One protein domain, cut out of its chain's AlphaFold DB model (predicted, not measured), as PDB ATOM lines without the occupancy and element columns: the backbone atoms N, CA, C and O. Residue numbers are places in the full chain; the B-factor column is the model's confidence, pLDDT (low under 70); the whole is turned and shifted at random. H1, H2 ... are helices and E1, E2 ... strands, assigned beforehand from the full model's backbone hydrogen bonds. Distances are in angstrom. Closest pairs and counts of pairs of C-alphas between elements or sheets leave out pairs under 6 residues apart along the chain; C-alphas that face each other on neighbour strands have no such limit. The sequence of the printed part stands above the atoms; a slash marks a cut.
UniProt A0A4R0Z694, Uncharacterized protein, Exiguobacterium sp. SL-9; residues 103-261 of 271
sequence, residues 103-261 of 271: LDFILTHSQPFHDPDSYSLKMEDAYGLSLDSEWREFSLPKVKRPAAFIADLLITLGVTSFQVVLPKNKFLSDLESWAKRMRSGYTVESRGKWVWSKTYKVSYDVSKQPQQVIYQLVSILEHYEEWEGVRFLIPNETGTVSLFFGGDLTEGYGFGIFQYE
ATOM      1  N   LEU A 103      55.852 -30.030  27.562       50.00
ATOM      2  CA  LEU A 103      54.772 -29.847  28.528       50.00
ATOM      3  C   LEU A 103      54.940 -28.543  29.315       50.00
ATOM      4  O   LEU A 103      53.974 -27.801  29.447       50.00
ATOM      5  N   ASP A 104      56.155 -28.224  29.760       50.53
ATOM      6  CA  ASP A 104      56.433 -26.982  30.484       50.53
ATOM      7  C   ASP A 104      56.187 -25.755  29.601       50.53
ATOM      8  O   ASP A 104      55.617 -24.767  30.062       50.53
ATOM      9  N   PHE A 105      56.545 -25.819  28.313       49.09
ATOM     10  CA  PHE A 105      56.257 -24.744  27.357       49.09
ATOM     11  C   PHE A 105      54.751 -24.524  27.193       49.09
ATOM     12  O   PHE A 105      54.282 -23.392  27.314       49.09
ATOM     13  N   ILE A 106      53.991 -25.592  26.946       53.56
ATOM     14  CA  ILE A 106      52.540 -25.494  26.791       53.56
ATOM     15  C   ILE A 106      51.887 -24.984  28.083       53.56
ATOM     16  O   ILE A 106      51.110 -24.036  28.020       53.56
ATOM     17  N   LEU A 107      52.244 -25.534  29.250       53.47
ATOM     18  CA  LEU A 107      51.715 -25.097  30.546       53.47
ATOM     19  C   LEU A 107      51.960 -23.606  30.783       53.47
ATOM     20  O   LEU A 107      51.051 -22.900  31.213       53.47
ATOM     21  N   THR A 108      53.154 -23.129  30.434       50.78
ATOM     22  CA  THR A 108      53.572 -21.734  30.632       50.78
ATOM     23  C   THR A 108      52.778 -20.742  29.778       50.78
ATOM     24  O   THR A 108      52.508 -19.634  30.233       50.78
ATOM     25  N   HIS A 109      52.391 -21.116  28.555       51.16
ATOM     26  CA  HIS A 109      51.701 -20.210  27.617       51.16
ATOM     27  C   HIS A 109      50.197 -20.446  27.536       51.16
ATOM     28  O   HIS A 109      49.482 -19.726  26.838       51.16
ATOM     29  N   SER A 110      49.720 -21.458  28.242       55.78
ATOM     30  CA  SER A 110      48.313 -21.771  28.298       55.78
ATOM     31  C   SER A 110      47.592 -21.006  29.386       55.78
ATOM     32  O   SER A 110      48.106 -20.800  30.486       55.78
ATOM     33  N   GLN A 111      46.361 -20.626  29.091       58.72
ATOM     34  CA  GLN A 111      45.453 -20.080  30.079       58.72
ATOM     35  C   GLN A 111      44.553 -21.202  30.598       58.72
ATOM     36  O   GLN A 111      44.305 -22.181  29.882       58.72
ATOM     37  N   PRO A 112      44.076 -21.121  31.852       66.19
ATOM     38  CA  PRO A 112      42.991 -21.989  32.276       66.19
ATOM     39  C   PRO A 112      41.830 -21.841  31.291       66.19
ATOM     40  O   PRO A 112      41.432 -20.730  30.949       66.19
ATOM     41  N   PHE A 113      41.328 -22.970  30.799       62.59
ATOM     42  CA  PHE A 113      40.202 -22.957  29.878       62.59
ATOM     43  C   PHE A 113      38.955 -22.505  30.643       62.59
ATOM     44  O   PHE A 113      38.523 -23.173  31.585       62.59
ATOM     45  N   HIS A 114      38.415 -21.339  30.283       52.62
ATOM     46  CA  HIS A 114      37.371 -20.664  31.061       52.62
ATOM     47  C   HIS A 114      35.981 -20.659  30.400       52.62
ATOM     48  O   HIS A 114      35.060 -20.061  30.959       52.62
ATOM     49  N   ASP A 115      35.794 -21.335  29.261       52.28
ATOM     50  CA  ASP A 115      34.505 -21.345  28.554       52.28
ATOM     51  C   ASP A 115      33.542 -22.428  29.108       52.28
ATOM     52  O   ASP A 115      33.960 -23.570  29.347       52.28
ATOM     53  N   PRO A 116      32.262 -22.088  29.382       45.28
ATOM     54  CA  PRO A 116      31.438 -22.741  30.383       45.28
ATOM     55  C   PRO A 116      30.612 -23.883  29.796       45.28
ATOM     56  O   PRO A 116      29.927 -23.742  28.790       45.28
ATOM     57  N   ASP A 117      30.618 -24.992  30.523       51.97
ATOM     58  CA  ASP A 117      29.635 -26.067  30.519       51.97
ATOM     59  C   ASP A 117      29.266 -26.754  29.188       51.97
ATOM     60  O   ASP A 117      28.882 -26.215  28.151       51.97
ATOM     61  N   SER A 118      29.279 -28.078  29.290       54.41
ATOM     62  CA  SER A 118      29.064 -29.082  28.254       54.41
ATOM     63  C   SER A 118      30.272 -29.451  27.398       54.41
ATOM     64  O   SER A 118      30.366 -30.633  27.115       54.41
ATOM     65  N   TYR A 119      31.205 -28.572  27.009       59.91
ATOM     66  CA  TYR A 119      32.321 -29.007  26.140       59.91
ATOM     67  C   TYR A 119      33.315 -29.928  26.868       59.91
ATOM     68  O   TYR A 119      33.474 -31.078  26.455       59.91
ATOM     69  N   SER A 120      33.897 -29.486  27.990       63.03
ATOM     70  CA  SER A 120      34.836 -30.303  28.781       63.03
ATOM     71  C   SER A 120      34.179 -31.582  29.285       63.03
ATOM     72  O   SER A 120      34.691 -32.660  29.026       63.03
ATOM     73  N   LEU A 121      32.973 -31.492  29.860       63.97
ATOM     74  CA  LEU A 121      32.208 -32.665  30.303       63.97
ATOM     75  C   LEU A 121      31.880 -33.635  29.150       63.97
ATOM     76  O   LEU A 121      31.934 -34.849  29.337       63.97
ATOM     77  N   LYS A 122      31.559 -33.132  27.945       67.75
ATOM     78  CA  LYS A 122      31.360 -33.983  26.756       67.75
ATOM     79  C   LYS A 122      32.660 -34.666  26.352       67.75
ATOM     80  O   LYS A 122      32.615 -35.839  25.999       67.75
ATOM     81  N   MET A 123      33.795 -33.965  26.387       71.94
ATOM     82  CA  MET A 123      35.094 -34.549  26.045       71.94
ATOM     83  C   MET A 123      35.566 -35.545  27.107       71.94
ATOM     84  O   MET A 123      36.042 -36.621  26.754       71.94
ATOM     85  N   GLU A 124      35.378 -35.236  28.388       73.25
ATOM     86  CA  GLU A 124      35.665 -36.124  29.513       73.25
ATOM     87  C   GLU A 124      34.874 -37.421  29.398       73.25
ATOM     88  O   GLU A 124      35.467 -38.497  29.402       73.25
ATOM     89  N   ASP A 125      33.559 -37.350  29.191       73.12
ATOM     90  CA  ASP A 125      32.730 -38.547  29.027       73.12
ATOM     91  C   ASP A 125      33.074 -39.309  27.731       73.12
ATOM     92  O   ASP A 125      33.277 -40.532  27.739       73.12
ATOM     93  N   ALA A 126      33.228 -38.595  26.608       75.62
ATOM     94  CA  ALA A 126      33.522 -39.194  25.306       75.62
ATOM     95  C   ALA A 126      34.866 -39.939  25.294       75.62
ATOM     96  O   ALA A 126      34.944 -41.072  24.802       75.62
ATOM     97  N   TYR A 127      35.909 -39.334  25.866       76.62
ATOM     98  CA  TYR A 127      37.260 -39.895  25.906       76.62
ATOM     99  C   TYR A 127      37.564 -40.687  27.183       76.62
ATOM    100  O   TYR A 127      38.579 -41.384  27.226       76.62
ATOM    101  N   GLY A 128      36.663 -40.676  28.170       75.56
ATOM    102  CA  GLY A 128      36.856 -41.322  29.469       75.56
ATOM    103  C   GLY A 128      37.971 -40.670  30.285       75.56
ATOM    104  O   GLY A 128      38.795 -41.387  30.846       75.56
ATOM    105  N   LEU A 129      38.037 -39.340  30.272       74.31
ATOM    106  CA  LEU A 129      39.009 -38.562  31.042       74.31
ATOM    107  C   LEU A 129      38.530 -38.411  32.491       74.31
ATOM    108  O   LEU A 129      37.336 -38.540  32.771       74.31
ATOM    109  N   SER A 130      39.461 -38.151  33.408       71.31
ATOM    110  CA  SER A 130      39.124 -37.863  34.805       71.31
ATOM    111  C   SER A 130      38.271 -36.593  34.909       71.31
ATOM    112  O   SER A 130      38.516 -35.635  34.181       71.31
ATOM    113  N   LEU A 131      37.316 -36.560  35.841       66.31
ATOM    114  CA  LEU A 131      36.561 -35.341  36.174       66.31
ATOM    115  C   LEU A 131      37.448 -34.275  36.837       66.31
ATOM    116  O   LEU A 131      37.122 -33.096  36.803       66.31
ATOM    117  N   ASP A 132      38.576 -34.692  37.416       66.75
ATOM    118  CA  ASP A 132      39.564 -33.805  38.041       66.75
ATOM    119  C   ASP A 132      40.628 -33.331  37.033       66.75
ATOM    120  O   ASP A 132      41.713 -32.890  37.408       66.75
ATOM    121  N   SER A 133      40.356 -33.481  35.733       68.69
ATOM    122  CA  SER A 133      41.281 -33.093  34.676       68.69
ATOM    123  C   SER A 133      41.466 -31.584  34.612       68.69
ATOM    124  O   SER A 133      40.497 -30.831  34.519       68.69
ATOM    125  N   GLU A 134      42.719 -31.141  34.545       71.81
ATOM    126  CA  GLU A 134      43.009 -29.740  34.276       71.81
ATOM    127  C   GLU A 134      43.007 -29.479  32.773       71.81
ATOM    128  O   GLU A 134      43.777 -30.075  32.015       71.81
ATOM    129  N   TRP A 135      42.129 -28.569  32.359       72.50
ATOM    130  CA  TRP A 135      41.987 -28.124  30.982       72.50
ATOM    131  C   TRP A 135      42.621 -26.757  30.795       72.50
ATOM    132  O   TRP A 135      42.421 -25.824  31.580       72.50
ATOM    133  N   ARG A 136      43.381 -26.635  29.719       68.62
ATOM    134  CA  ARG A 136      44.142 -25.435  29.414       68.62
ATOM    135  C   ARG A 136      44.056 -25.145  27.930       68.62
ATOM    136  O   ARG A 136      44.190 -26.058  27.116       68.62
ATOM    137  N   GLU A 137      43.850 -23.884  27.589       67.94
ATOM    138  CA  GLU A 137      43.803 -23.414  26.209       67.94
ATOM    139  C   GLU A 137      45.047 -22.620  25.844       67.94
ATOM    140  O   GLU A 137      45.624 -21.914  26.668       67.94
ATOM    141  N   PHE A 138      45.447 -22.714  24.583       63.00
ATOM    142  CA  PHE A 138      46.457 -21.854  23.992       63.00
ATOM    143  C   PHE A 138      46.031 -21.442  22.586       63.00
ATOM    144  O   PHE A 138      45.453 -22.227  21.829       63.00
ATOM    145  N   SER A 139      46.327 -20.199  22.229       58.78
ATOM    146  CA  SER A 139      46.016 -19.669  20.906       58.78
ATOM    147  C   SER A 139      46.957 -20.253  19.860       58.78
ATOM    148  O   SER A 139      48.165 -20.361  20.077       58.78
ATOM    149  N   LEU A 140      46.411 -20.597  18.697       62.44
ATOM    150  CA  LEU A 140      47.199 -20.972  17.532       62.44
ATOM    151  C   LEU A 140      47.331 -19.782  16.575       62.44
ATOM    152  O   LEU A 140      46.378 -19.019  16.398       62.44
ATOM    153  N   PRO A 141      48.491 -19.621  15.921       54.81
ATOM    154  CA  PRO A 141      48.723 -18.501  15.029       54.81
ATOM    155  C   PRO A 141      47.886 -18.609  13.753       54.81
ATOM    156  O   PRO A 141      47.554 -19.695  13.270       54.81
ATOM    157  N   LYS A 142      47.624 -17.450  13.150       65.00
ATOM    158  CA  LYS A 142      47.018 -17.357  11.825       65.00
ATOM    159  C   LYS A 142      47.967 -17.912  10.760       65.00
ATOM    160  O   LYS A 142      49.075 -17.403  10.595       65.00
ATOM    161  N   VAL A 143      47.543 -18.914   9.990       61.97
ATOM    162  CA  VAL A 143      48.401 -19.594   9.004       61.97
ATOM    163  C   VAL A 143      47.702 -19.839   7.667       61.97
ATOM    164  O   VAL A 143      46.530 -20.187   7.591       61.97
ATOM    165  N   LYS A 144      48.457 -19.707   6.567       67.19
ATOM    166  CA  LYS A 144      47.949 -19.922   5.193       67.19
ATOM    167  C   LYS A 144      47.753 -21.398   4.822       67.19
ATOM    168  O   LYS A 144      47.108 -21.689   3.821       67.19
ATOM    169  N   ARG A 145      48.395 -22.317   5.548       72.44
ATOM    170  CA  ARG A 145      48.366 -23.769   5.297       72.44
ATOM    171  C   ARG A 145      48.173 -24.510   6.625       72.44
ATOM    172  O   ARG A 145      49.164 -24.988   7.180       72.44
ATOM    173  N   PRO A 146      46.942 -24.583   7.150       72.31
ATOM    174  CA  PRO A 146      46.723 -25.064   8.508       72.31
ATOM    175  C   PRO A 146      47.061 -26.543   8.701       72.31
ATOM    176  O   PRO A 146      47.789 -26.850   9.641       72.31
ATOM    177  N   ALA A 147      46.696 -27.443   7.779       77.19
ATOM    178  CA  ALA A 147      47.124 -28.846   7.884       77.19
ATOM    179  C   ALA A 147      48.645 -29.042   7.957       77.19
ATOM    180  O   ALA A 147      49.115 -29.919   8.678       77.19
ATOM    181  N   ALA A 148      49.423 -28.242   7.220       72.88
ATOM    182  CA  ALA A 148      50.878 -28.341   7.266       72.88
ATOM    183  C   ALA A 148      51.421 -27.904   8.630       72.88
ATOM    184  O   ALA A 148      52.199 -28.620   9.253       72.88
ATOM    185  N   PHE A 149      50.932 -26.762   9.110       71.25
ATOM    186  CA  PHE A 149      51.286 -26.222  10.414       71.25
ATOM    187  C   PHE A 149      50.912 -27.173  11.563       71.25
ATOM    188  O   PHE A 149      51.754 -27.477  12.401       71.25
ATOM    189  N   ILE A 150      49.684 -27.703  11.575       74.94
ATOM    190  CA  ILE A 150      49.228 -28.660  12.595       74.94
ATOM    191  C   ILE A 150      50.067 -29.942  12.547       74.94
ATOM    192  O   ILE A 150      50.429 -30.475  13.592       74.94
ATOM    193  N   ALA A 151      50.394 -30.457  11.359       78.62
ATOM    194  CA  ALA A 151      51.200 -31.666  11.248       78.62
ATOM    195  C   ALA A 151      52.627 -31.464  11.773       78.62
ATOM    196  O   ALA A 151      53.118 -32.314  12.515       78.62
ATOM    197  N   ASP A 152      53.269 -30.341  11.441       71.62
ATOM    198  CA  ASP A 152      54.586 -29.992  11.983       71.62
ATOM    199  C   ASP A 152      54.546 -29.816  13.496       71.62
ATOM    200  O   ASP A 152      55.437 -30.309  14.190       71.62
ATOM    201  N   LEU A 153      53.487 -29.180  14.007       72.38
ATOM    202  CA  LEU A 153      53.246 -29.063  15.434       72.38
ATOM    203  C   LEU A 153      53.198 -30.463  16.054       72.38
ATOM    204  O   LEU A 153      54.099 -30.795  16.811       72.38
ATOM    205  N   LEU A 154      52.265 -31.333  15.652       75.38
ATOM    206  CA  LEU A 154      52.109 -32.699  16.187       75.38
ATOM    207  C   LEU A 154      53.400 -33.538  16.153       75.38
ATOM    208  O   LEU A 154      53.661 -34.303  17.081       75.38
ATOM    209  N   ILE A 155      54.209 -33.403  15.099       74.06
ATOM    210  CA  ILE A 155      55.511 -34.082  14.984       74.06
ATOM    211  C   ILE A 155      56.493 -33.539  16.012       74.06
ATOM    212  O   ILE A 155      57.151 -34.317  16.701       74.06
ATOM    213  N   THR A 156      56.565 -32.215  16.130       68.06
ATOM    214  CA  THR A 156      57.387 -31.536  17.135       68.06
ATOM    215  C   THR A 156      56.964 -31.947  18.545       68.06
ATOM    216  O   THR A 156      57.817 -32.119  19.409       68.06
ATOM    217  N   LEU A 157      55.667 -32.196  18.760       68.62
ATOM    218  CA  LEU A 157      55.133 -32.626  20.055       68.62
ATOM    219  C   LEU A 157      55.346 -34.115  20.335       68.62
ATOM    220  O   LEU A 157      54.944 -34.588  21.389       68.62
ATOM    221  N   GLY A 158      55.931 -34.880  19.409       71.75
ATOM    222  CA  GLY A 158      56.175 -36.306  19.618       71.75
ATOM    223  C   GLY A 158      54.895 -37.129  19.766       71.75
ATOM    224  O   GLY A 158      54.859 -38.085  20.540       71.75
ATOM    225  N   VAL A 159      53.832 -36.770  19.042       81.25
ATOM    226  CA  VAL A 159      52.555 -37.495  19.083       81.25
ATOM    227  C   VAL A 159      52.760 -38.956  18.702       81.25
ATOM    228  O   VAL A 159      53.221 -39.273  17.604       81.25
ATOM    229  N   THR A 160      52.373 -39.866  19.593       83.38
ATOM    230  CA  THR A 160      52.512 -41.310  19.352       83.38
ATOM    231  C   THR A 160      51.218 -41.962  18.917       83.38
ATOM    232  O   THR A 160      51.244 -43.008  18.272       83.38
ATOM    233  N   SER A 161      50.073 -41.371  19.247       88.75
ATOM    234  CA  SER A 161      48.772 -41.928  18.896       88.75
ATOM    235  C   SER A 161      47.692 -40.853  18.863       88.75
ATOM    236  O   SER A 161      47.893 -39.734  19.328       88.75
ATOM    237  N   PHE A 162      46.542 -41.175  18.280       88.31
ATOM    238  CA  PHE A 162      45.366 -40.310  18.327       88.31
ATOM    239  C   PHE A 162      44.089 -41.126  18.507       88.31
ATOM    240  O   PHE A 162      44.042 -42.314  18.178       88.31
ATOM    241  N   GLN A 163      43.054 -40.483  19.037       86.94
ATOM    242  CA  GLN A 163      41.743 -41.055  19.295       86.94
ATOM    243  C   GLN A 163      40.655 -40.204  18.649       86.94
ATOM    244  O   GLN A 163      40.729 -38.975  18.646       86.94
ATOM    245  N   VAL A 164      39.628 -40.872  18.131       83.69
ATOM    246  CA  VAL A 164      38.467 -40.220  17.524       83.69
ATOM    247  C   VAL A 164      37.190 -40.908  17.992       83.69
ATOM    248  O   VAL A 164      37.101 -42.136  17.955       83.69
ATOM    249  N   VAL A 165      36.198 -40.122  18.415       79.19
ATOM    250  CA  VAL A 165      34.852 -40.603  18.761       79.19
ATOM    251  C   VAL A 165      33.882 -40.224  17.652       79.19
ATOM    252  O   VAL A 165      33.729 -39.049  17.343       79.19
ATOM    253  N   LEU A 166      33.230 -41.217  17.041       75.69
ATOM    254  CA  LEU A 166      32.422 -41.029  15.836       75.69
ATOM    255  C   LEU A 166      31.001 -41.588  15.982       75.69
ATOM    256  O   LEU A 166      30.848 -42.754  16.365       75.69
ATOM    257  N   PRO A 167      29.962 -40.817  15.597       67.25
ATOM    258  CA  PRO A 167      28.579 -41.295  15.543       67.25
ATOM    259  C   PRO A 167      28.216 -41.979  14.210       67.25
ATOM    260  O   PRO A 167      27.204 -42.674  14.125       67.25
ATOM    261  N   LYS A 168      29.007 -41.772  13.142       66.44
ATOM    262  CA  LYS A 168      28.723 -42.224  11.762       66.44
ATOM    263  C   LYS A 168      29.799 -43.192  11.243       66.44
ATOM    264  O   LYS A 168      30.991 -42.958  11.402       66.44
ATOM    265  N   ASN A 169      29.381 -44.217  10.491       65.19
ATOM    266  CA  ASN A 169      30.281 -45.233   9.914       65.19
ATOM    267  C   ASN A 169      31.151 -44.740   8.734       65.19
ATOM    268  O   ASN A 169      32.167 -45.361   8.435       65.19
ATOM    269  N   LYS A 170      30.755 -43.676   8.012       70.62
ATOM    270  CA  LYS A 170      31.456 -43.255   6.779       70.62
ATOM    271  C   LYS A 170      32.874 -42.767   7.075       70.62
ATOM    272  O   LYS A 170      33.820 -43.220   6.447       70.62
ATOM    273  N   PHE A 171      33.006 -41.891   8.063       75.75
ATOM    274  CA  PHE A 171      34.294 -41.317   8.416       75.75
ATOM    275  C   PHE A 171      35.227 -42.343   9.102       75.75
ATOM    276  O   PHE A 171      36.428 -42.370   8.841       75.75
ATOM    277  N   LEU A 172      34.656 -43.305   9.840       78.31
ATOM    278  CA  LEU A 172      35.373 -44.498  10.314       78.31
ATOM    279  C   LEU A 172      36.022 -45.278   9.154       78.31
ATOM    280  O   LEU A 172      37.195 -45.633   9.235       78.31
ATOM    281  N   SER A 173      35.292 -45.507   8.056       81.62
ATOM    282  CA  SER A 173      35.813 -46.236   6.888       81.62
ATOM    283  C   SER A 173      37.028 -45.551   6.249       81.62
ATOM    284  O   SER A 173      37.943 -46.240   5.787       81.62
ATOM    285  N   ASP A 174      37.056 -44.217   6.212       84.19
ATOM    286  CA  ASP A 174      38.172 -43.455   5.637       84.19
ATOM    287  C   ASP A 174      39.435 -43.596   6.496       84.19
ATOM    288  O   ASP A 174      40.514 -43.894   5.970       84.19
ATOM    289  N   LEU A 175      39.298 -43.478   7.820       85.31
ATOM    290  CA  LEU A 175      40.411 -43.667   8.752       85.31
ATOM    291  C   LEU A 175      40.903 -45.121   8.794       85.31
ATOM    292  O   LEU A 175      42.109 -45.362   8.800       85.31
ATOM    293  N   GLU A 176      40.008 -46.111   8.768       87.25
ATOM    294  CA  GLU A 176      40.400 -47.524   8.667       87.25
ATOM    295  C   GLU A 176      41.137 -47.825   7.356       87.25
ATOM    296  O   GLU A 176      42.122 -48.570   7.343       87.25
ATOM    297  N   SER A 177      40.678 -47.250   6.242       88.56
ATOM    298  CA  SER A 177      41.329 -47.398   4.937       88.56
ATOM    299  C   SER A 177      42.713 -46.754   4.936       88.56
ATOM    300  O   SER A 177      43.677 -47.352   4.448       88.56
ATOM    301  N   TRP A 178      42.833 -45.563   5.529       90.62
ATOM    302  CA  TRP A 178      44.113 -44.899   5.740       90.62
ATOM    303  C   TRP A 178      45.054 -45.759   6.596       90.62
ATOM    304  O   TRP A 178      46.171 -46.038   6.159       90.62
ATOM    305  N   ALA A 179      44.596 -46.267   7.745       89.12
ATOM    306  CA  ALA A 179      45.423 -47.060   8.656       89.12
ATOM    307  C   ALA A 179      45.918 -48.358   8.005       89.12
ATOM    308  O   ALA A 179      47.103 -48.681   8.093       89.12
ATOM    309  N   LYS A 180      45.053 -49.063   7.262       90.38
ATOM    310  CA  LYS A 180      45.433 -50.259   6.486       90.38
ATOM    311  C   LYS A 180      46.514 -49.947   5.452       90.38
ATOM    312  O   LYS A 180      47.490 -50.689   5.346       90.38
ATOM    313  N   ARG A 181      46.366 -48.846   4.706       91.00
ATOM    314  CA  ARG A 181      47.338 -48.412   3.689       91.00
ATOM    315  C   ARG A 181      48.695 -48.062   4.305       91.00
ATOM    316  O   ARG A 181      49.720 -48.421   3.734       91.00
ATOM    317  N   MET A 182      48.688 -47.411   5.466       90.44
ATOM    318  CA  MET A 182      49.898 -46.957   6.166       90.44
ATOM    319  C   MET A 182      50.474 -47.988   7.143       90.44
ATOM    320  O   MET A 182      51.498 -47.742   7.776       90.44
ATOM    321  N   ARG A 183      49.839 -49.165   7.251       88.50
ATOM    322  CA  ARG A 183      50.180 -50.221   8.219       88.50
ATOM    323  C   ARG A 183      50.217 -49.705   9.666       88.50
ATOM    324  O   ARG A 183      50.998 -50.198  10.477       88.50
ATOM    325  N   SER A 184      49.372 -48.726   9.975       87.88
ATOM    326  CA  SER A 184      49.185 -48.202  11.329       87.88
ATOM    327  C   SER A 184      48.293 -49.148  12.127       87.88
ATOM    328  O   SER A 184      47.262 -49.610  11.627       87.88
ATOM    329  N   GLY A 185      48.675 -49.430  13.372       90.50
ATOM    330  CA  GLY A 185      47.815 -50.158  14.301       90.50
ATOM    331  C   GLY A 185      46.595 -49.316  14.669       90.50
ATOM    332  O   GLY A 185      46.711 -48.100  14.818       90.50
ATOM    333  N   TYR A 186      45.431 -49.949  14.814       91.62
ATOM    334  CA  TYR A 186      44.240 -49.283  15.331       91.62
ATOM    335  C   TYR A 186      43.357 -50.236  16.135       91.62
ATOM    336  O   TYR A 186      43.384 -51.451  15.934       91.62
ATOM    337  N   THR A 187      42.576 -49.674  17.051       90.00
ATOM    338  CA  THR A 187      41.622 -50.392  17.903       90.00
ATOM    339  C   THR A 187      40.282 -49.676  17.888       90.00
ATOM    340  O   THR A 187      40.250 -48.449  17.886       90.00
ATOM    341  N   VAL A 188      39.183 -50.432  17.868       86.25
ATOM    342  CA  VAL A 188      37.816 -49.898  17.834       86.25
ATOM    343  C   VAL A 188      37.070 -50.369  19.078       86.25
ATOM    344  O   VAL A 188      36.891 -51.568  19.285       86.25
ATOM    345  N   GLU A 189      36.593 -49.427  19.880       82.31
ATOM    346  CA  GLU A 189      35.690 -49.660  21.003       82.31
ATOM    347  C   GLU A 189      34.286 -49.168  20.636       82.31
ATOM    348  O   GLU A 189      34.098 -48.004  20.281       82.31
ATOM    349  N   SER A 190      33.270 -50.027  20.746       72.25
ATOM    350  CA  SER A 190      31.872 -49.607  20.600       72.25
ATOM    351  C   SER A 190      31.287 -49.221  21.959       72.25
ATOM    352  O   SER A 190      31.247 -50.062  22.861       72.25
ATOM    353  N   ARG A 191      30.768 -47.999  22.091       61.12
ATOM    354  CA  ARG A 191      29.964 -47.568  23.246       61.12
ATOM    355  C   ARG A 191      28.492 -47.441  22.824       61.12
ATOM    356  O   ARG A 191      28.175 -46.915  21.762       61.12
ATOM    357  N   GLY A 192      27.572 -47.971  23.636       52.62
ATOM    358  CA  GLY A 192      26.131 -47.814  23.406       52.62
ATOM    359  C   GLY A 192      25.245 -48.702  24.283       52.62
ATOM    360  O   GLY A 192      25.398 -49.922  24.314       52.62
ATOM    361  N   LYS A 193      24.261 -48.090  24.959       44.41
ATOM    362  CA  LYS A 193      23.013 -48.771  25.352       44.41
ATOM    363  C   LYS A 193      22.086 -48.775  24.134       44.41
ATOM    364  O   LYS A 193      22.098 -47.811  23.379       44.41
ATOM    365  N   TRP A 194      21.259 -49.814  23.991       41.66
ATOM    366  CA  TRP A 194      20.384 -50.140  22.842       41.66
ATOM    367  C   TRP A 194      19.564 -48.988  22.208       41.66
ATOM    368  O   TRP A 194      19.010 -49.173  21.130       41.66
ATOM    369  N   VAL A 195      19.465 -47.826  22.860       39.25
ATOM    370  CA  VAL A 195      18.624 -46.684  22.476       39.25
ATOM    371  C   VAL A 195      19.399 -45.571  21.747       39.25
ATOM    372  O   VAL A 195      18.781 -44.774  21.051       39.25
ATOM    373  N   TRP A 196      20.734 -45.521  21.839       40.28
ATOM    374  CA  TRP A 196      21.548 -44.500  21.161       40.28
ATOM    375  C   TRP A 196      22.334 -45.112  19.996       40.28
ATOM    376  O   TRP A 196      22.835 -46.235  20.090       40.28
ATOM    377  N   SER A 197      22.409 -44.384  18.877       51.19
ATOM    378  CA  SER A 197      23.171 -44.762  17.681       51.19
ATOM    379  C   SER A 197      24.606 -45.130  18.058       51.19
ATOM    380  O   SER A 197      25.249 -44.374  18.778       51.19
ATOM    381  N   LYS A 198      25.090 -46.286  17.585       59.94
ATOM    382  CA  LYS A 198      26.425 -46.828  17.887       59.94
ATOM    383  C   LYS A 198      27.499 -45.742  17.755       59.94
ATOM    384  O   LYS A 198      27.791 -45.323  16.639       59.94
ATOM    385  N   THR A 199      28.085 -45.320  18.871       70.56
ATOM    386  CA  THR A 199      29.285 -44.486  18.868       70.56
ATOM    387  C   THR A 199      30.507 -45.389  18.930       70.56
ATOM    388  O   THR A 199      30.547 -46.378  19.671       70.56
ATOM    389  N   TYR A 200      31.508 -45.070  18.118       76.00
ATOM    390  CA  TYR A 200      32.775 -45.791  18.091       76.00
ATOM    391  C   TYR A 200      33.871 -44.857  18.567       76.00
ATOM    392  O   TYR A 200      34.025 -43.770  18.018       76.00
ATOM    393  N   LYS A 201      34.640 -45.291  19.562       83.44
ATOM    394  CA  LYS A 201      35.921 -44.677  19.891       83.44
ATOM    395  C   LYS A 201      37.001 -45.498  19.210       83.44
ATOM    396  O   LYS A 201      37.095 -46.702  19.436       83.44
ATOM    397  N   VAL A 202      37.807 -44.858  18.380       84.81
ATOM    398  CA  VAL A 202      38.882 -45.518  17.644       84.81
ATOM    399  C   VAL A 202      40.203 -44.904  18.047       84.81
ATOM    400  O   VAL A 202      40.316 -43.683  18.055       84.81
ATOM    401  N   SER A 203      41.189 -45.735  18.376       88.69
ATOM    402  CA  SER A 203      42.554 -45.287  18.671       88.69
ATOM    403  C   SER A 203      43.503 -45.782  17.592       88.69
ATOM    404  O   SER A 203      43.410 -46.943  17.195       88.69
ATOM    405  N   TYR A 204      44.426 -44.936  17.154       90.69
ATOM    406  CA  TYR A 204      45.397 -45.217  16.100       90.69
ATOM    407  C   TYR A 204      46.819 -44.947  16.600       90.69
ATOM    408  O   TYR A 204      47.076 -43.894  17.178       90.69
ATOM    409  N   ASP A 205      47.744 -45.875  16.348       90.94
ATOM    410  CA  ASP A 205      49.175 -45.718  16.632       90.94
ATOM    411  C   ASP A 205      49.881 -45.072  15.433       90.94
ATOM    412  O   ASP A 205      49.860 -45.603  14.314       90.94
ATOM    413  N   VAL A 206      50.506 -43.922  15.678       90.56
ATOM    414  CA  VAL A 206      51.266 -43.154  14.687       90.56
ATOM    415  C   VAL A 206      52.741 -42.986  15.046       90.56
ATOM    416  O   VAL A 206      53.475 -42.352  14.295       90.56
ATOM    417  N   SER A 207      53.208 -43.622  16.122       85.25
ATOM    418  CA  SER A 207      54.567 -43.481  16.670       85.25
ATOM    419  C   SER A 207      55.693 -43.781  15.674       85.25
ATOM    420  O   SER A 207      56.813 -43.302  15.829       85.25
ATOM    421  N   LYS A 208      55.409 -44.588  14.645       84.88
ATOM    422  CA  LYS A 208      56.370 -45.007  13.610       84.88
ATOM    423  C   LYS A 208      56.067 -44.433  12.227       84.88
ATOM    424  O   LYS A 208      56.659 -44.878  11.244       84.88
ATOM    425  N   GLN A 209      55.118 -43.505  12.125       88.31
ATOM    426  CA  GLN A 209      54.688 -42.972  10.839       88.31
ATOM    427  C   GLN A 209      55.596 -41.820  10.391       88.31
ATOM    428  O   GLN A 209      55.976 -40.980  11.203       88.31
ATOM    429  N   PRO A 210      55.963 -41.750   9.100       87.06
ATOM    430  CA  PRO A 210      56.764 -40.646   8.588       87.06
ATOM    431  C   PRO A 210      55.948 -39.344   8.556       87.06
ATOM    432  O   PRO A 210      54.728 -39.373   8.389       87.06
ATOM    433  N   GLN A 211      56.629 -38.195   8.606       81.19
ATOM    434  CA  GLN A 211      56.017 -36.854   8.581       81.19
ATOM    435  C   GLN A 211      54.948 -36.703   7.493       81.19
ATOM    436  O   GLN A 211      53.832 -36.282   7.767       81.19
ATOM    437  N   GLN A 212      55.234 -37.139   6.265       85.06
ATOM    438  CA  GLN A 212      54.283 -37.047   5.151       85.06
ATOM    439  C   GLN A 212      52.966 -37.806   5.399       85.06
ATOM    440  O   GLN A 212      51.922 -37.416   4.879       85.06
ATOM    441  N   VAL A 213      52.992 -38.881   6.189       87.75
ATOM    442  CA  VAL A 213      51.792 -39.647   6.558       87.75
ATOM    443  C   VAL A 213      50.999 -38.932   7.650       87.75
ATOM    444  O   VAL A 213      49.771 -38.921   7.578       87.75
ATOM    445  N   ILE A 214      51.680 -38.284   8.601       85.00
ATOM    446  CA  ILE A 214      51.041 -37.410   9.599       85.00
ATOM    447  C   ILE A 214      50.352 -36.231   8.911       85.00
ATOM    448  O   ILE A 214      49.202 -35.935   9.205       85.00
ATOM    449  N   TYR A 215      50.998 -35.627   7.916       84.56
ATOM    450  CA  TYR A 215      50.392 -34.591   7.082       84.56
ATOM    451  C   TYR A 215      49.104 -35.062   6.405       84.56
ATOM    452  O   TYR A 215      48.080 -34.391   6.485       84.56
ATOM    453  N   GLN A 216      49.128 -36.235   5.763       84.69
ATOM    454  CA  GLN A 216      47.933 -36.789   5.121       84.69
ATOM    455  C   GLN A 216      46.815 -37.071   6.120       84.69
ATOM    456  O   GLN A 216      45.650 -36.858   5.793       84.69
ATOM    457  N   LEU A 217      47.166 -37.554   7.315       86.69
ATOM    458  CA  LEU A 217      46.215 -37.718   8.402       86.69
ATOM    459  C   LEU A 217      45.586 -36.368   8.734       86.69
ATOM    460  O   LEU A 217      44.384 -36.234   8.574       86.69
ATOM    461  N   VAL A 218      46.382 -35.363   9.105       82.75
ATOM    462  CA  VAL A 218      45.886 -34.033   9.481       82.75
ATOM    463  C   VAL A 218      45.040 -33.404   8.383       82.75
ATOM    464  O   VAL A 218      44.012 -32.826   8.695       82.75
ATOM    465  N   SER A 219      45.386 -33.569   7.105       82.19
ATOM    466  CA  SER A 219      44.533 -33.104   6.007       82.19
ATOM    467  C   SER A 219      43.181 -33.818   5.971       82.19
ATOM    468  O   SER A 219      42.165 -33.159   5.783       82.19
ATOM    469  N   ILE A 220      43.133 -35.141   6.179       80.25
ATOM    470  CA  ILE A 220      41.857 -35.857   6.347       80.25
ATOM    471  C   ILE A 220      41.107 -35.294   7.556       80.25
ATOM    472  O   ILE A 220      39.889 -35.163   7.486       80.25
ATOM    473  N   LEU A 221      41.827 -34.946   8.631       77.19
ATOM    474  CA  LEU A 221      41.218 -34.403   9.836       77.19
ATOM    475  C   LEU A 221      40.614 -33.000   9.609       77.19
ATOM    476  O   LEU A 221      39.462 -32.747   9.914       77.19
ATOM    477  N   GLU A 222      41.354 -32.101   8.981       72.12
ATOM    478  CA  GLU A 222      40.945 -30.722   8.691       72.12
ATOM    479  C   GLU A 222      39.722 -30.634   7.754       72.12
ATOM    480  O   GLU A 222      38.907 -29.729   7.883       72.12
ATOM    481  N   HIS A 223      39.570 -31.572   6.809       66.12
ATOM    482  CA  HIS A 223      38.544 -31.500   5.753       66.12
ATOM    483  C   HIS A 223      37.126 -31.873   6.189       66.12
ATOM    484  O   HIS A 223      36.176 -31.670   5.431       66.12
ATOM    485  N   TYR A 224      36.965 -32.472   7.362       63.94
ATOM    486  CA  TYR A 224      35.637 -32.721   7.902       63.94
ATOM    487  C   TYR A 224      35.310 -31.559   8.852       63.94
ATOM    488  O   TYR A 224      36.068 -31.254   9.754       63.94
ATOM    489  N   GLU A 225      34.209 -30.849   8.639       46.25
ATOM    490  CA  GLU A 225      33.831 -29.706   9.494       46.25
ATOM    491  C   GLU A 225      33.089 -30.160  10.777       46.25
ATOM    492  O   GLU A 225      32.775 -29.351  11.642       46.25
ATOM    493  N   GLU A 226      32.809 -31.466  10.921       45.94
ATOM    494  CA  GLU A 226      31.933 -32.058  11.953       45.94
ATOM    495  C   GLU A 226      32.690 -32.845  13.055       45.94
ATOM    496  O   GLU A 226      32.219 -33.898  13.497       45.94
ATOM    497  N   TRP A 227      33.876 -32.421  13.501       54.16
ATOM    498  CA  TRP A 227      34.554 -33.133  14.599       54.16
ATOM    499  C   TRP A 227      34.047 -32.625  15.928       54.16
ATOM    500  O   TRP A 227      34.435 -31.556  16.386       54.16
ATOM    501  N   GLU A 228      33.221 -33.430  16.584       50.81
ATOM    502  CA  GLU A 228      32.867 -33.162  17.974       50.81
ATOM    503  C   GLU A 228      34.086 -33.350  18.899       50.81
ATOM    504  O   GLU A 228      34.142 -32.715  19.942       50.81
ATOM    505  N   GLY A 229      35.111 -34.113  18.485       62.28
ATOM    506  CA  GLY A 229      36.450 -34.061  19.081       62.28
ATOM    507  C   GLY A 229      37.449 -34.999  18.396       62.28
ATOM    508  O   GLY A 229      37.091 -36.119  18.034       62.28
ATOM    509  N   VAL A 230      38.707 -34.569  18.263       73.50
ATOM    510  CA  VAL A 230      39.885 -35.412  17.975       73.50
ATOM    511  C   VAL A 230      40.878 -35.203  19.090       73.50
ATOM    512  O   VAL A 230      41.210 -34.063  19.397       73.50
ATOM    513  N   ARG A 231      41.382 -36.297  19.650       81.81
ATOM    514  CA  ARG A 231      42.375 -36.260  20.714       81.81
ATOM    515  C   ARG A 231      43.696 -36.812  20.204       81.81
ATOM    516  O   ARG A 231      43.797 -38.008  19.948       81.81
ATOM    517  N   PHE A 232      44.721 -35.983  20.101       83.56
ATOM    518  CA  PHE A 232      46.091 -36.459  19.927       83.56
ATOM    519  C   PHE A 232      46.711 -36.774  21.282       83.56
ATOM    520  O   PHE A 232      46.414 -36.112  22.273       83.56
ATOM    521  N   LEU A 233      47.541 -37.809  21.326       83.81
ATOM    522  CA  LEU A 233      48.158 -38.318  22.539       83.81
ATOM    523  C   LEU A 233      49.667 -38.114  22.462       83.81
ATOM    524  O   LEU A 233      50.345 -38.660  21.585       83.81
ATOM    525  N   ILE A 234      50.164 -37.323  23.404       76.94
ATOM    526  CA  ILE A 234      51.569 -36.968  23.543       76.94
ATOM    527  C   ILE A 234      52.076 -37.619  24.830       76.94
ATOM    528  O   ILE A 234      51.628 -37.240  25.916       76.94
ATOM    529  N   PRO A 235      52.957 -38.627  24.754       71.06
ATOM    530  CA  PRO A 235      53.525 -39.217  25.955       71.06
ATOM    531  C   PRO A 235      54.458 -38.213  26.636       71.06
ATOM    532  O   PRO A 235      55.201 -37.492  25.974       71.06
ATOM    533  N   ASN A 236      54.447 -38.199  27.963       67.31
ATOM    534  CA  ASN A 236      55.424 -37.475  28.771       67.31
ATOM    535  C   ASN A 236      55.988 -38.417  29.854       67.31
ATOM    536  O   ASN A 236      55.637 -39.597  29.913       67.31
ATOM    537  N   GLU A 237      56.879 -37.910  30.705       62.94
ATOM    538  CA  GLU A 237      57.500 -38.705  31.773       62.94
ATOM    539  C   GLU A 237      56.496 -39.180  32.838       62.94
ATOM    540  O   GLU A 237      56.735 -40.182  33.512       62.94
ATOM    541  N   THR A 238      55.364 -38.487  32.981       60.16
ATOM    542  CA  THR A 238      54.407 -38.664  34.082       60.16
ATOM    543  C   THR A 238      53.043 -39.214  33.638       60.16
ATOM    544  O   THR A 238      52.161 -39.377  34.476       60.16
ATOM    545  N   GLY A 239      52.842 -39.515  32.350       68.44
ATOM    546  CA  GLY A 239      51.534 -39.832  31.773       68.44
ATOM    547  C   GLY A 239      51.392 -39.519  30.273       68.44
ATOM    548  O   GLY A 239      52.266 -39.787  29.447       68.44
ATOM    549  N   THR A 240      50.215 -39.032  29.881       72.50
ATOM    550  CA  THR A 240      49.888 -38.688  28.489       72.50
ATOM    551  C   THR A 240      49.100 -37.393  28.451       72.50
ATOM    552  O   THR A 240      48.062 -37.278  29.097       72.50
ATOM    553  N   VAL A 241      49.584 -36.442  27.662       73.44
ATOM    554  CA  VAL A 241      48.910 -35.174  27.397       73.44
ATOM    555  C   VAL A 241      47.974 -35.366  26.217       73.44
ATOM    556  O   VAL A 241      48.353 -35.888  25.165       73.44
ATOM    557  N   SER A 242      46.737 -34.940  26.407       77.75
ATOM    558  CA  SER A 242      45.733 -34.880  25.350       77.75
ATOM    559  C   SER A 242      45.861 -33.556  24.626       77.75
ATOM    560  O   SER A 242      45.933 -32.545  25.307       77.75
ATOM    561  N   LEU A 243      45.825 -33.530  23.299       76.56
ATOM    562  CA  LEU A 243      45.747 -32.289  22.532       76.56
ATOM    563  C   LEU A 243      44.560 -32.312  21.576       76.56
ATOM    564  O   LEU A 243      44.412 -33.235  20.772       76.56
ATOM    565  N   PHE A 244      43.741 -31.275  21.666       77.69
ATOM    566  CA  PHE A 244      42.586 -31.019  20.821       77.69
ATOM    567  C   PHE A 244      42.835 -29.729  20.049       77.69
ATOM    568  O   PHE A 244      43.328 -28.764  20.624       77.69
ATOM    569  N   PHE A 245      42.489 -29.700  18.765       72.81
ATOM    570  CA  PHE A 245      42.576 -28.495  17.943       72.81
ATOM    571  C   PHE A 245      41.198 -28.100  17.432       72.81
ATOM    572  O   PHE A 245      40.405 -28.967  17.060       72.81
ATOM    573  N   GLY A 246      40.937 -26.796  17.387       69.19
ATOM    574  CA  GLY A 246      39.699 -26.235  16.863       69.19
ATOM    575  C   GLY A 246      39.881 -24.828  16.300       69.19
ATOM    576  O   GLY A 246      40.945 -24.222  16.434       69.19
ATOM    577  N   GLY A 247      38.818 -24.320  15.673       66.69
ATOM    578  CA  GLY A 247      38.746 -22.966  15.118       66.69
ATOM    579  C   GLY A 247      39.289 -22.819  13.692       66.69
ATOM    580  O   GLY A 247      39.816 -23.760  13.099       66.69
ATOM    581  N   ASP A 248      39.141 -21.613  13.138       67.00
ATOM    582  CA  ASP A 248      39.652 -21.263  11.810       67.00
ATOM    583  C   ASP A 248      41.034 -20.602  11.918       67.00
ATOM    584  O   ASP A 248      41.196 -19.412  12.218       67.00
ATOM    585  N   LEU A 249      42.057 -21.407  11.644       60.28
ATOM    586  CA  LEU A 249      43.453 -20.982  11.612       60.28
ATOM    587  C   LEU A 249      43.775 -20.029  10.459       60.28
ATOM    588  O   LEU A 249      44.760 -19.300  10.533       60.28
ATOM    589  N   THR A 250      42.982 -20.010   9.391       58.41
ATOM    590  CA  THR A 250      43.195 -19.074   8.281       58.41
ATOM    591  C   THR A 250      42.753 -17.663   8.641       58.41
ATOM    592  O   THR A 250      43.308 -16.700   8.106       58.41
ATOM    593  N   GLU A 251      41.823 -17.532   9.590       55.88
ATOM    594  CA  GLU A 251      41.340 -16.255  10.112       55.88
ATOM    595  C   GLU A 251      42.069 -15.808  11.387       55.88
ATOM    596  O   GLU A 251      42.141 -14.605  11.640       55.88
ATOM    597  N   GLY A 252      42.723 -16.736  12.095       50.19
ATOM    598  CA  GLY A 252      43.489 -16.464  13.318       50.19
ATOM    599  C   GLY A 252      42.713 -16.725  14.610       50.19
ATOM    600  O   GLY A 252      43.094 -16.209  15.653       50.19
ATOM    601  N   TYR A 253      41.641 -17.519  14.544       53.12
ATOM    602  CA  TYR A 253      40.801 -17.895  15.688       53.12
ATOM    603  C   TYR A 253      41.017 -19.350  16.126       53.12
ATOM    604  O   TYR A 253      40.156 -19.946  16.772       53.12
ATOM    605  N   GLY A 254      42.132 -19.960  15.719       53.84
ATOM    606  CA  GLY A 254      42.440 -21.331  16.096       53.84
ATOM    607  C   GLY A 254      42.918 -21.432  17.539       53.84
ATOM    608  O   GLY A 254      43.598 -20.541  18.048       53.84
ATOM    609  N   PHE A 255      42.603 -22.549  18.181       58.28
ATOM    610  CA  PHE A 255      43.020 -22.828  19.549       58.28
ATOM    611  C   PHE A 255      43.409 -24.297  19.713       58.28
ATOM    612  O   PHE A 255      42.915 -25.187  19.010       58.28
ATOM    613  N   GLY A 256      44.326 -24.541  20.643       61.31
ATOM    614  CA  GLY A 256      44.661 -25.857  21.152       61.31
ATOM    615  C   GLY A 256      44.180 -25.992  22.589       61.31
ATOM    616  O   GLY A 256      44.363 -25.078  23.388       61.31
ATOM    617  N   ILE A 257      43.569 -27.121  22.925       59.84
ATOM    618  CA  ILE A 257      43.211 -27.454  24.302       59.84
ATOM    619  C   ILE A 257      44.011 -28.678  24.701       59.84
ATOM    620  O   ILE A 257      43.999 -29.678  23.980       59.84
ATOM    621  N   PHE A 258      44.666 -28.629  25.857       68.12
ATOM    622  CA  PHE A 258      45.244 -29.822  26.446       68.12
ATOM    623  C   PHE A 258      44.656 -30.162  27.798       68.12
ATOM    624  O   PHE A 258      44.155 -29.314  28.535       68.12
ATOM    625  N   GLN A 259      44.739 -31.454  28.077       64.50
ATOM    626  CA  GLN A 259      44.385 -32.047  29.347       64.50
ATOM    627  C   GLN A 259      45.606 -32.799  29.859       64.50
ATOM    628  O   GLN A 259      46.202 -33.601  29.130       64.50
ATOM    629  N   TYR A 260      45.986 -32.499  31.095       65.00
ATOM    630  CA  TYR A 260      47.097 -33.129  31.792       65.00
ATOM    631  C   TYR A 260      46.650 -33.498  33.204       65.00
ATOM    632  O   TYR A 260      45.923 -32.757  33.862       65.00
ATOM    633  N   GLU A 261      47.071 -34.673  33.656       54.59
ATOM    634  CA  GLU A 261      46.953 -35.051  35.056       54.59
ATOM    635  C   GLU A 261      48.237 -34.591  35.742       54.59
ATOM    636  O   GLU A 261      49.331 -35.043  35.389       54.59
TER     637      GLU A 261
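Overview. This is residues 103 to 261 of the 271 residues of an uncharacterized protein of Exiguobacterium sp. SL-9 (UniProt A0A4R0Z694). One strongly twisted sheet of seven strands runs through the domain, with H4, H5 and H3 in a row on one side of it: H4 packs on its E2, E4, E3 end, and H3, which only grazes the sheet, packs on H5. H2 sits over the opposite side of the sheet, and H1 packs on E1, the edge strand far from H4. The printed part has 159 residues, with five named helices and seven named strands in the order H1 H2 E1 H3 E2 H4 E3 E4 H5 E5 E6 E7; the class is mixed. The sheet runs E1 E7 E6 E5 E2 E4 E3, antiparallel throughout. The whole is compact, with a radius of gyration of the C-alphas of 15.4 A and spans of 41 by 36 by 34 A.

Arrangement. H1, residues 103 to 109, has a height over the sheet of 8.5 A and lies over E7, residues 255 to 260, but only just not over E6, residues 239 to 246, where 2 of its C-alphas fall. H2, residues 119 to 127, is on the sheet; its C-alpha of Ala 126 is 6.8 A from that of Val 165 in E2, residues 161 to 166. E1, residues 134 to 139, neighbours E7, with N 138 and O 256 at 2.9 A. H3, residues 146 to 156, touches H5, residues 211 to 222, at a steep tilt of 48 degrees, opposite ways; the closest C-alphas, of Ala 151 and Tyr 215, are 5.2 A apart. H4, residues 169 to 182, has a height over the sheet of 10.0 A and lies over E4, residues 199 to 205, running along the strands at 13 degrees on the local plane; E2 and E3, residues 186 to 191, each only just miss being under it, with 2 of its C-alphas. H4 and H5 are close but not clearly touching, the C-alphas of Met 182 and Val 213 being closest at 7.6 A. E3 and E4 form a hairpin, with N 189 and O 201 at 2.8 A; between E4 and E2, N 164 and O 202 are 2.9 A apart. E5, residues 230 to 236, E6 and E7 form a meander, each strand the antiparallel neighbour of the one before, with N 234 and O 241 at 2.9 A and N 244 and O 257 at 2.8 A. E2, H4, E3 and E4, H5, E5 are split strand-helix-strand units, another strand between their two strands, with right-handed crossovers. In the five helices every O i to N i+4 pair is within hydrogen-bond range.

Along the chain. H1 begins at C-alpha 103 (54.772, -29.847, 28.528), and E7 ends at C-alpha 260 (47.097, -33.129, 31.792). E6 is 23.4 A long, E4 20.1 A and H4 20.0 A.

Size, cuts and confidence. The printed part has no cut and no long link. The C-alphas of Lys 144 and Trp 194 are farthest apart, at 44.5 A. The mean pLDDT of the printed part is 70.7, and 72 residues are under 70, among them 103 to 122 and 246 to 261.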